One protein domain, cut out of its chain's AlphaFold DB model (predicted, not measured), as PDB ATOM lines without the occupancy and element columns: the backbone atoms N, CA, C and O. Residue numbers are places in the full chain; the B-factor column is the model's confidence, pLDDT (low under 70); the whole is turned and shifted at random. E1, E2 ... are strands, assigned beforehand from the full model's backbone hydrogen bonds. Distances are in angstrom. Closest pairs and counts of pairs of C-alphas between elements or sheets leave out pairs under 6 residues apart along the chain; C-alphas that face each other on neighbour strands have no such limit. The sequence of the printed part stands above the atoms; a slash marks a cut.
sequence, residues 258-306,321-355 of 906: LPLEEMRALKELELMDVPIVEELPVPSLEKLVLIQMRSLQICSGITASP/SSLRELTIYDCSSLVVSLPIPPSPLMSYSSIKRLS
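This is residues 258 to 306 and 321 to 355 of the 906 residues of the protein "Os02g0118950 protein" of Oryza sativa subsp. japonica (UniProt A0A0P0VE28). With little regular structure, the chain winds in stacked turns, a short solenoid: E1 to E4 form one wall, and unnamed stretches 273 to 286 and 330 to 347 fold back between strands. The 84 printed residues include four named strands and no named helix, in a parallel sheet ordered E1 E2 E3 E4. The class is all strand, with only 20 residues in named elements. The whole is compact, radius of gyration of the C-alphas 11.7 A, spanning 27 by 27 by 25 A.

E1, residues 268 to 272, begins at C-alpha (79.540, 94.469, 143.842) and spans 13.5 A. E2, 287 to 291, E3, 325 to 329, and E4, 348 to 352, each span 13.3 A; E4 ends at (97.767, 100.008, 149.852).

Parallel E1 and E2 have N 271 and O 289 at 2.8 A, E2 and E3 N 290 and O 327 at 2.8 A, E3 and E4 N 328 and O 350 at 2.8 A. Edge strands E1 and E4 are apart. Residues 279 to 280 pair parallel with 298 to 299.

Residues 307 to 320 are not printed; C-alphas 306 and 321 are 22.5 A apart. Links E1 to E2 and E3 to E4 are long. Residues 301, 304 to 306 and 321 have pLDDT under 70.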
ATOM      1  N   LEU A 258      86.976  80.684 144.890       76.47
ATOM      2  CA  LEU A 258      85.593  81.127 145.056       76.47
ATOM      3  C   LEU A 258      84.889  81.096 143.683       76.47
ATOM      4  O   LEU A 258      85.332  81.801 142.778       76.47
ATOM      5  N   PRO A 259      83.812  80.320 143.483       76.54
ATOM      6  CA  PRO A 259      83.242  80.100 142.154       76.54
ATOM      7  C   PRO A 259      82.295  81.241 141.746       76.54
ATOM      8  O   PRO A 259      81.077  81.090 141.663       76.54
ATOM      9  N   LEU A 260      82.874  82.421 141.529       81.80
ATOM     10  CA  LEU A 260      82.167  83.655 141.183       81.80
ATOM     11  C   LEU A 260      81.710  83.699 139.718       81.80
ATOM     12  O   LEU A 260      80.770  84.428 139.413       81.80
ATOM     13  N   GLU A 261      82.318  82.916 138.823       76.90
ATOM     14  CA  GLU A 261      81.915  82.827 137.406       76.90
ATOM     15  C   GLU A 261      80.453  82.380 137.236       76.90
ATOM     16  O   GLU A 261      79.765  82.771 136.291       76.90
ATOM     17  N   GLU A 262      79.948  81.605 138.194       77.42
ATOM     18  CA  GLU A 262      78.563  81.141 138.228       77.42
ATOM     19  C   GLU A 262      77.573  82.266 138.607       77.42
ATOM     20  O   GLU A 262      76.395  82.220 138.236       77.42
ATOM     21  N   MET A 263      78.054  83.324 139.273       84.06
ATOM     22  CA  MET A 263      77.270  84.459 139.778       84.06
ATOM     23  C   MET A 263      77.126  85.561 138.717       84.06
ATOM     24  O   MET A 263      77.598  86.688 138.871       84.06
ATOM     25  N   ARG A 264      76.459  85.247 137.604       80.78
ATOM     26  CA  ARG A 264      76.440  86.087 136.384       80.78
ATOM     27  C   ARG A 264      75.894  87.512 136.558       80.78
ATOM     28  O   ARG A 264      76.172  88.371 135.726       80.78
ATOM     29  N   ALA A 265      75.091  87.762 137.592       88.93
ATOM     30  CA  ALA A 265      74.507  89.075 137.875       88.93
ATOM     31  C   ALA A 265      75.353  89.941 138.827       88.93
ATOM     32  O   ALA A 265      74.957  91.079 139.103       88.93
ATOM     33  N   LEU A 266      76.484  89.427 139.326       91.08
ATOM     34  CA  LEU A 266      77.278  90.078 140.363       91.08
ATOM     35  C   LEU A 266      77.900  91.376 139.838       91.08
ATOM     36  O   LEU A 266      78.516  91.403 138.775       91.08
ATOM     37  N   LYS A 267      77.723  92.459 140.598       91.90
ATOM     38  CA  LYS A 267      78.237  93.805 140.309       91.90
ATOM     39  C   LYS A 267      79.105  94.349 141.429       91.90
ATOM     40  O   LYS A 267      80.082  95.039 141.148       91.90
ATOM     41  N   GLU A 268      78.786  94.022 142.676       93.43
ATOM     42  CA  GLU A 268      79.540  94.469 143.842       93.43
ATOM     43  C   GLU A 268      80.054  93.271 144.638       93.43
ATOM     44  O   GLU A 268      79.270  92.429 145.085       93.43
ATOM     45  N   LEU A 269      81.368  93.221 144.849       92.91
ATOM     46  CA  LEU A 269      82.018  92.211 145.673       92.91
ATOM     47  C   LEU A 269      82.886  92.873 146.740       92.91
ATOM     48  O   LEU A 269      83.799  93.635 146.423       92.91
ATOM     49  N   GLU A 270      82.640  92.530 148.001       91.96
ATOM     50  CA  GLU A 270      83.494  92.919 149.119       91.96
ATOM     51  C   GLU A 270      83.890  91.699 149.951       91.96
ATOM     52  O   GLU A 270      83.036  91.026 150.527       91.96
ATOM     53  N   LEU A 271      85.189  91.426 150.038       91.26
ATOM     54  CA  LEU A 271      85.753  90.342 150.835       91.26
ATOM     55  C   LEU A 271      86.764  90.905 151.832       91.26
ATOM     56  O   LEU A 271      87.666  91.662 151.463       91.26
ATOM     57  N   MET A 272      86.600  90.542 153.103       88.47
ATOM     58  CA  MET A 272      87.431  91.034 154.201       88.47
ATOM     59  C   MET A 272      87.892  89.866 155.078       88.47
ATOM     60  O   MET A 272      87.063  89.153 155.643       88.47
ATOM     61  N   ASP A 273      89.207  89.684 155.198       86.12
ATOM     62  CA  ASP A 273      89.839  88.687 156.073       86.12
ATOM     63  C   ASP A 273      89.283  87.262 155.864       86.12
ATOM     64  O   ASP A 273      88.748  86.619 156.771       86.12
ATOM     65  N   VAL A 274      89.365  86.775 154.620       85.59
ATOM     66  CA  VAL A 274      88.988  85.402 154.250       85.59
ATOM     67  C   VAL A 274      90.262  84.606 153.931       85.59
ATOM     68  O   VAL A 274      90.725  84.606 152.789       85.59
ATOM     69  N   PRO A 275      90.863  83.920 154.917       80.84
ATOM     70  CA  PRO A 275      92.226  83.397 154.800       80.84
ATOM     71  C   PRO A 275      92.358  82.147 153.923       80.84
ATOM     72  O   PRO A 275      93.476  81.752 153.615       80.84
ATOM     73  N   ILE A 276      91.263  81.486 153.547       83.97
ATOM     74  CA  ILE A 276      91.312  80.227 152.780       83.97
ATOM     75  C   ILE A 276      91.378  80.482 151.267       83.97
ATOM     76  O   ILE A 276      91.880  79.637 150.530       83.97
ATOM     77  N   VAL A 277      90.889  81.633 150.802       86.30
ATOM     78  CA  VAL A 277      90.774  81.923 149.369       86.30
ATOM     79  C   VAL A 277      92.145  82.293 148.802       86.30
ATOM     80  O   VAL A 277      92.744  83.294 149.194       86.30
ATOM     81  N   GLU A 278      92.620  81.474 147.871       87.76
ATOM     82  CA  GLU A 278      93.888  81.624 147.150       87.76
ATOM     83  C   GLU A 278      93.664  82.190 145.737       87.76
ATOM     84  O   GLU A 278      94.525  82.901 145.214       87.76
ATOM     85  N   GLU A 279      92.486  81.931 145.156       87.20
ATOM     86  CA  GLU A 279      92.111  82.317 143.795       87.20
ATOM     87  C   GLU A 279      90.707  82.945 143.727       87.20
ATOM     88  O   GLU A 279      89.731  82.412 144.267       87.20
ATOM     89  N   LEU A 280      90.603  84.067 143.010       86.62
ATOM     90  CA  LEU A 280      89.350  84.755 142.691       86.62
ATOM     91  C   LEU A 280      89.184  84.905 141.166       86.62
ATOM     92  O   LEU A 280      89.770  85.822 140.588       86.62
ATOM     93  N   PRO A 281      88.378  84.055 140.508       81.86
ATOM     94  CA  PRO A 281      87.938  84.268 139.132       81.86
ATOM     95  C   PRO A 281      86.761  85.256 139.107       81.86
ATOM     96  O   PRO A 281      85.600  84.897 139.266       81.86
ATOM     97  N   VAL A 282      87.073  86.540 138.992       74.58
ATOM     98  CA  VAL A 282      86.153  87.672 139.095       74.58
ATOM     99  C   VAL A 282      85.391  87.921 137.776       74.58
ATOM    100  O   VAL A 282      86.028  88.104 136.739       74.58
ATOM    101  N   PRO A 283      84.045  88.007 137.794       74.93
ATOM    102  CA  PRO A 283      83.245  88.418 136.635       74.93
ATOM    103  C   PRO A 283      83.320  89.943 136.375       74.93
ATOM    104  O   PRO A 283      84.043  90.672 137.052       74.93
ATOM    105  N   SER A 284      82.547  90.457 135.406       82.36
ATOM    106  CA  SER A 284      82.402  91.909 135.153       82.36
ATOM    107  C   SER A 284      81.754  92.653 136.331       82.36
ATOM    108  O   SER A 284      80.525  92.785 136.395       82.36
ATOM    109  N   LEU A 285      82.588  93.166 137.240       87.98
ATOM    110  CA  LEU A 285      82.181  93.941 138.414       87.98
ATOM    111  C   LEU A 285      82.181  95.454 138.161       87.98
ATOM    112  O   LEU A 285      82.921  95.983 137.332       87.98
ATOM    113  N   GLU A 286      81.367  96.157 138.942       90.76
ATOM    114  CA  GLU A 286      81.387  97.615 139.090       90.76
ATOM    115  C   GLU A 286      82.171  98.038 140.341       90.76
ATOM    116  O   GLU A 286      82.835  99.078 140.324       90.76
ATOM    117  N   LYS A 287      82.155  97.212 141.397       90.61
ATOM    118  CA  LYS A 287      82.878  97.440 142.653       90.61
ATOM    119  C   LYS A 287      83.581  96.176 143.135       90.61
ATOM    120  O   LYS A 287      82.944  95.132 143.280       90.61
ATOM    121  N   LEU A 288      84.864  96.304 143.459       91.74
ATOM    122  CA  LEU A 288      85.672  95.257 144.078       91.74
ATOM    123  C   LEU A 288      86.406  95.799 145.307       91.74
ATOM    124  O   LEU A 288      87.187  96.746 145.210       91.74
ATOM    125  N   VAL A 289      86.189  95.172 146.458       90.42
ATOM    126  CA  VAL A 289      86.875  95.480 147.717       90.42
ATOM    127  C   VAL A 289      87.501  94.204 148.267       90.42
ATOM    128  O   VAL A 289      86.799  93.244 148.566       90.42
ATOM    129  N   LEU A 290      88.820  94.212 148.421       91.31
ATOM    130  CA  LEU A 290      89.615  93.128 148.987       91.31
ATOM    131  C   LEU A 290      90.433  93.687 150.150       91.31
ATOM    132  O   LEU A 290      91.260  94.582 149.967       91.31
ATOM    133  N   ILE A 291      90.192  93.180 151.355       88.39
ATOM    134  CA  ILE A 291      90.857  93.649 152.574       88.39
ATOM    135  C   ILE A 291      91.428  92.444 153.312       88.39
ATOM    136  O   ILE A 291      90.704  91.491 153.588       88.39
ATOM    137  N   GLN A 292      92.720  92.487 153.636       87.04
ATOM    138  CA  GLN A 292      93.415  91.461 154.421       87.04
ATOM    139  C   GLN A 292      93.269  90.034 153.855       87.04
ATOM    140  O   GLN A 292      93.253  89.048 154.588       87.04
ATOM    141  N   MET A 293      93.191  89.898 152.529       88.52
ATOM    142  CA  MET A 293      93.147  88.599 151.848       88.52
ATOM    143  C   MET A 293      94.561  88.002 151.774       88.52
ATOM    144  O   MET A 293      95.205  88.002 150.727       88.52
ATOM    145  N   ARG A 294      95.087  87.542 152.914       86.29
ATOM    146  CA  ARG A 294      96.512  87.184 153.074       86.29
ATOM    147  C   ARG A 294      96.972  86.015 152.206       86.29
ATOM    148  O   ARG A 294      98.133  86.000 151.806       86.29
ATOM    149  N   SER A 295      96.088  85.065 151.911       87.85
ATOM    150  CA  SER A 295      96.404  83.891 151.082       87.85
ATOM    151  C   SER A 295      96.100  84.095 149.602       87.85
ATOM    152  O   SER A 295      96.460  83.243 148.797       87.85
ATOM    153  N   LEU A 296      95.456  85.206 149.233       89.30
ATOM    154  CA  LEU A 296      95.044  85.463 147.860       89.30
ATOM    155  C   LEU A 296      96.271  85.720 146.988       89.30
ATOM    156  O   LEU A 296      96.978  86.710 147.173       89.30
ATOM    157  N   GLN A 297      96.503  84.822 146.036       87.83
ATOM    158  CA  GLN A 297      97.625  84.881 145.103       87.83
ATOM    159  C   GLN A 297      97.177  85.388 143.737       87.83
ATOM    160  O   GLN A 297      97.890  86.169 143.106       87.83
ATOM    161  N   ILE A 298      95.991  84.969 143.292       84.94
ATOM    162  CA  ILE A 298      95.475  85.251 141.954       84.94
ATOM    163  C   ILE A 298      94.085  85.876 142.078       84.94
ATOM    164  O   ILE A 298      93.189  85.355 142.740       84.94
ATOM    165  N   CYS A 299      93.903  87.008 141.410       85.68
ATOM    166  CA  CYS A 299      92.629  87.696 141.262       85.68
ATOM    167  C   CYS A 299      92.504  88.050 139.783       85.68
ATOM    168  O   CYS A 299      93.252  88.903 139.286       85.68
ATOM    169  N   SER A 300      91.641  87.327 139.068       76.36
ATOM    170  CA  SER A 300      91.619  87.344 137.608       76.36
ATOM    171  C   SER A 300      91.505  88.771 137.081       76.36
ATOM    172  O   SER A 300      90.591  89.510 137.437       76.36
ATOM    173  N   GLY A 301      92.493  89.122 136.258       69.68
ATOM    174  CA  GLY A 301      92.670  90.394 135.569       69.68
ATOM    175  C   GLY A 301      93.176  91.580 136.412       69.68
ATOM    176  O   GLY A 301      93.394  92.667 135.880       69.68
ATOM    177  N   ILE A 302      93.483  91.390 137.691       76.22
ATOM    178  CA  ILE A 302      94.462  92.254 138.380       76.22
ATOM    179  C   ILE A 302      95.841  91.582 138.372       76.22
ATOM    180  O   ILE A 302      96.880  92.241 138.264       76.22
ATOM    181  N   THR A 303      95.846  90.251 138.450       70.66
ATOM    182  CA  THR A 303      97.038  89.408 138.376       70.66
ATOM    183  C   THR A 303      97.178  88.793 136.986       70.66
ATOM    184  O   THR A 303      96.198  88.298 136.423       70.66
ATOM    185  N   ALA A 304      98.394  88.756 136.448       58.90
ATOM    186  CA  ALA A 304      98.726  87.950 135.285       58.90
ATOM    187  C   ALA A 304      98.657  86.463 135.667       58.90
ATOM    188  O   ALA A 304      99.287  86.041 136.636       58.90
ATOM    189  N   SER A 305      97.879  85.668 134.924       49.78
ATOM    190  CA  SER A 305      97.838  84.216 135.136       49.78
ATOM    191  C   SER A 305      99.237  83.620 134.902       49.78
ATOM    192  O   SER A 305      99.844  83.926 133.871       49.78
ATOM    193  N   PRO A 306      99.750  82.733 135.778       37.39
ATOM    194  CA  PRO A 306     101.002  82.013 135.530       37.39
ATOM    195  C   PRO A 306     100.888  81.028 134.355       37.39
ATOM    196  O   PRO A 306     101.896  80.553 133.836       37.39
ATOM    197  N   SER A 321      86.324  96.732 131.984       68.92
ATOM    198  CA  SER A 321      85.677  97.902 131.388       68.92
ATOM    199  C   SER A 321      84.592  98.522 132.279       68.92
ATOM    200  O   SER A 321      84.398  99.738 132.242       68.92
ATOM    201  N   SER A 322      83.936  97.729 133.135       81.11
ATOM    202  CA  SER A 322      82.857  98.187 134.017       81.11
ATOM    203  C   SER A 322      83.307  98.669 135.397       81.11
ATOM    204  O   SER A 322      82.503  99.292 136.091       81.11
ATOM    205  N   LEU A 323      84.555  98.408 135.803       85.47
ATOM    206  CA  LEU A 323      85.010  98.643 137.175       85.47
ATOM    207  C   LEU A 323      85.110 100.147 137.492       85.47
ATOM    208  O   LEU A 323      85.852 100.885 136.843       85.47
ATOM    209  N   ARG A 324      84.368 100.597 138.509       88.13
ATOM    210  CA  ARG A 324      84.302 101.999 138.967       88.13
ATOM    211  C   ARG A 324      84.980 102.214 140.310       88.13
ATOM    212  O   ARG A 324      85.504 103.300 140.565       88.13
ATOM    213  N   GLU A 325      84.937 101.190 141.157       88.72
ATOM    214  CA  GLU A 325      85.494 101.212 142.501       88.72
ATOM    215  C   GLU A 325      86.405 100.004 142.729       88.72
ATOM    216  O   GLU A 325      85.967  98.856 142.642       88.72
ATOM    217  N   LEU A 326      87.669 100.265 143.064       89.05
ATOM    218  CA  LEU A 326      88.644  99.242 143.430       89.05
ATOM    219  C   LEU A 326      89.268  99.563 144.787       89.05
ATOM    220  O   LEU A 326      89.846 100.625 144.986       89.05
ATOM    221  N   THR A 327      89.202  98.638 145.735       88.40
ATOM    222  CA  THR A 327      89.957  98.726 146.988       88.40
ATOM    223  C   THR A 327      90.743  97.446 147.184       88.40
ATOM    224  O   THR A 327      90.153  96.373 147.241       88.40
ATOM    225  N   ILE A 328      92.060  97.561 147.318       89.25
ATOM    226  CA  ILE A 328      92.933  96.463 147.726       89.25
ATOM    227  C   ILE A 328      93.750  96.945 148.910       89.25
ATOM    228  O   ILE A 328      94.455  97.955 148.839       89.25
ATOM    229  N   TYR A 329      93.652  96.221 150.011       87.40
ATOM    230  CA  TYR A 329      94.321  96.592 151.239       87.40
ATOM    231  C   TYR A 329      94.933  95.362 151.901       87.40
ATOM    232  O   TYR A 329      94.223  94.396 152.175       87.40
ATOM    233  N   ASP A 330      96.239  95.406 152.172       86.04
ATOM    234  CA  ASP A 330      96.973  94.391 152.953       86.04
ATOM    235  C   ASP A 330      96.781  92.947 152.447       86.04
ATOM    236  O   ASP A 330      96.629  91.988 153.204       86.04
ATOM    237  N   CYS A 331      96.753  92.783 151.124       88.09
ATOM    238  CA  CYS A 331      96.705  91.476 150.468       88.09
ATOM    239  C   CYS A 331      98.140  91.030 150.155       88.09
ATOM    240  O   CYS A 331      98.596  91.107 149.020       88.09
ATOM    241  N   SER A 332      98.877  90.617 151.187       85.61
ATOM    242  CA  SER A 332     100.338  90.442 151.154       85.61
ATOM    243  C   SER A 332     100.875  89.493 150.073       85.61
ATOM    244  O   SER A 332     102.004  89.685 149.616       85.61
ATOM    245  N   SER A 333     100.089  88.485 149.682       86.31
ATOM    246  CA  SER A 333     100.463  87.479 148.673       86.31
ATOM    247  C   SER A 333     100.041  87.849 147.248       86.31
ATOM    248  O   SER A 333     100.425  87.163 146.302       86.31
ATOM    249  N   LEU A 334      99.259  88.920 147.081       87.74
ATOM    250  CA  LEU A 334      98.715  89.320 145.791       87.74
ATOM    251  C   LEU A 334      99.767  90.093 144.991       87.74
ATOM    252  O   LEU A 334     100.233  91.150 145.420       87.74
ATOM    253  N   VAL A 335     100.089  89.606 143.791       84.25
ATOM    254  CA  VAL A 335     101.033  90.268 142.878       84.25
ATOM    255  C   VAL A 335     100.275  90.975 141.762       84.25
ATOM    256  O   VAL A 335      99.893  90.376 140.754       84.25
ATOM    257  N   VAL A 336     100.077  92.281 141.923       80.88
ATOM    258  CA  VAL A 336      99.464  93.122 140.888       80.88
ATOM    259  C   VAL A 336     100.431  93.255 139.720       80.88
ATOM    260  O   VAL A 336     101.554  93.729 139.877       80.88
ATOM    261  N   SER A 337      99.992  92.811 138.548       77.35
ATOM    262  CA  SER A 337     100.829  92.743 137.342       77.35
ATOM    263  C   SER A 337     100.267  93.562 136.184       77.35
ATOM    264  O   SER A 337     100.969  93.761 135.195       77.35
ATOM    265  N   LEU A 338      99.029  94.054 136.302       76.20
ATOM    266  CA  LEU A 338      98.422  94.941 135.315       76.20
ATOM    267  C   LEU A 338      98.565  96.428 135.674       76.20
ATOM    268  O   LEU A 338      98.546  96.779 136.859       76.20
ATOM    269  N   PRO A 339      98.651  97.314 134.662       79.49
ATOM    270  CA  PRO A 339      98.745  98.747 134.888       79.49
ATOM    271  C   PRO A 339      97.422  99.330 135.403       79.49
ATOM    272  O   PRO A 339      96.331  98.937 134.982       79.49
ATOM    273  N   ILE A 340      97.515 100.324 136.284       82.19
ATOM    274  CA  ILE A 340      96.378 100.922 136.998       82.19
ATOM    275  C   ILE A 340      96.135 102.361 136.518       82.19
ATOM    276  O   ILE A 340      97.094 103.069 136.218       82.19
ATOM    277  N   PRO A 341      94.878 102.838 136.441       80.22
ATOM    278  CA  PRO A 341      93.635 102.116 136.667       80.22
ATOM    279  C   PRO A 341      93.326 101.151 135.519       80.22
ATOM    280  O   PRO A 341      93.560 101.479 134.353       80.22
ATOM    281  N   PRO A 342      92.749  99.982 135.836       76.02
ATOM    282  CA  PRO A 342      92.396  99.007 134.820       76.02
ATOM    283  C   PRO A 342      91.271  99.566 133.920       76.02
ATOM    284  O   PRO A 342      91.319  99.384 132.709       76.02
ATOM    285  N   SER A 343      90.320 100.337 134.470       80.89
ATOM    286  CA  SER A 343      89.186 100.915 133.727       80.89
ATOM    287  C   SER A 343      89.307 102.427 133.492       80.89
ATOM    288  O   SER A 343      89.722 103.141 134.410       80.89
ATOM    289  N   PRO A 344      88.839 102.963 132.348       78.74
ATOM    290  CA  PRO A 344      88.643 104.403 132.161       78.74
ATOM    291  C   PRO A 344      87.439 104.964 132.943       78.74
ATOM    292  O   PRO A 344      87.336 106.178 133.111       78.74
ATOM    293  N   LEU A 345      86.519 104.110 133.414       81.99
ATOM    294  CA  LEU A 345      85.358 104.509 134.220       81.99
ATOM    295  C   LEU A 345      85.675 104.628 135.719       81.99
ATOM    296  O   LEU A 345      84.781 104.939 136.507       81.99
ATOM    297  N   MET A 346      86.927 104.380 136.114       82.95
ATOM    298  CA  MET A 346      87.345 104.350 137.511       82.95
ATOM    299  C   MET A 346      87.104 105.705 138.192       82.95
ATOM    300  O   MET A 346      87.755 106.702 137.877       82.95
ATOM    301  N   SER A 347      86.184 105.737 139.156       83.49
ATOM    302  CA  SER A 347      85.911 106.912 139.991       83.49
ATOM    303  C   SER A 347      86.681 106.883 141.305       83.49
ATOM    304  O   SER A 347      87.033 107.941 141.832       83.49
ATOM    305  N   TYR A 348      86.951 105.680 141.818       85.59
ATOM    306  CA  TYR A 348      87.661 105.477 143.070       85.59
ATOM    307  C   TYR A 348      88.571 104.249 142.988       85.59
ATOM    308  O   TYR A 348      88.133 103.159 142.635       85.59
ATOM    309  N   SER A 349      89.838 104.407 143.352       87.33
ATOM    310  CA  SER A 349      90.776 103.296 143.497       87.33
ATOM    311  C   SER A 349      91.631 103.529 144.730       87.33
ATOM    312  O   SER A 349      92.154 104.620 144.902       87.33
ATOM    313  N   SER A 350      91.836 102.524 145.570       87.22
ATOM    314  CA  SER A 350      92.775 102.597 146.690       87.22
ATOM    315  C   SER A 350      93.508 101.275 146.822       87.22
ATOM    316  O   SER A 350      92.910 100.275 147.211       87.22
ATOM    317  N   ILE A 351      94.806 101.284 146.540       88.85
ATOM    318  CA  ILE A 351      95.684 100.122 146.660       88.85
ATOM    319  C   ILE A 351      96.803 100.459 147.624       88.85
ATOM    320  O   ILE A 351      97.573 101.390 147.388       88.85
ATOM    321  N   LYS A 352      96.855  99.729 148.739       85.36
ATOM    322  CA  LYS A 352      97.767 100.008 149.852       85.36
ATOM    323  C   LYS A 352      98.297  98.710 150.448       85.36
ATOM    324  O   LYS A 352      97.582  97.711 150.508       85.36
ATOM    325  N   ARG A 353      99.536  98.765 150.949       82.03
ATOM    326  CA  ARG A 353     100.216  97.652 151.643       82.03
ATOM    327  C   ARG A 353     100.280  96.357 150.832       82.03
ATOM    328  O   ARG A 353     100.002  95.274 151.335       82.03
ATOM    329  N   LEU A 354     100.646  96.482 149.565       84.58
ATOM    330  CA  LEU A 354     101.046  95.344 148.752       84.58
ATOM    331  C   LEU A 354     102.568  95.259 148.725       84.58
ATOM    332  O   LEU A 354     103.257  96.278 148.641       84.58
ATOM    333  N   SER A 355     103.088  94.041 148.803       80.50
ATOM    334  CA  SER A 355     104.522  93.769 148.759       80.50
ATOM    335  C   SER A 355     105.110  94.269 147.435       80.50
ATOM    336  O   SER A 355     104.665  93.846 146.373       80.50
TER     337      SER A 355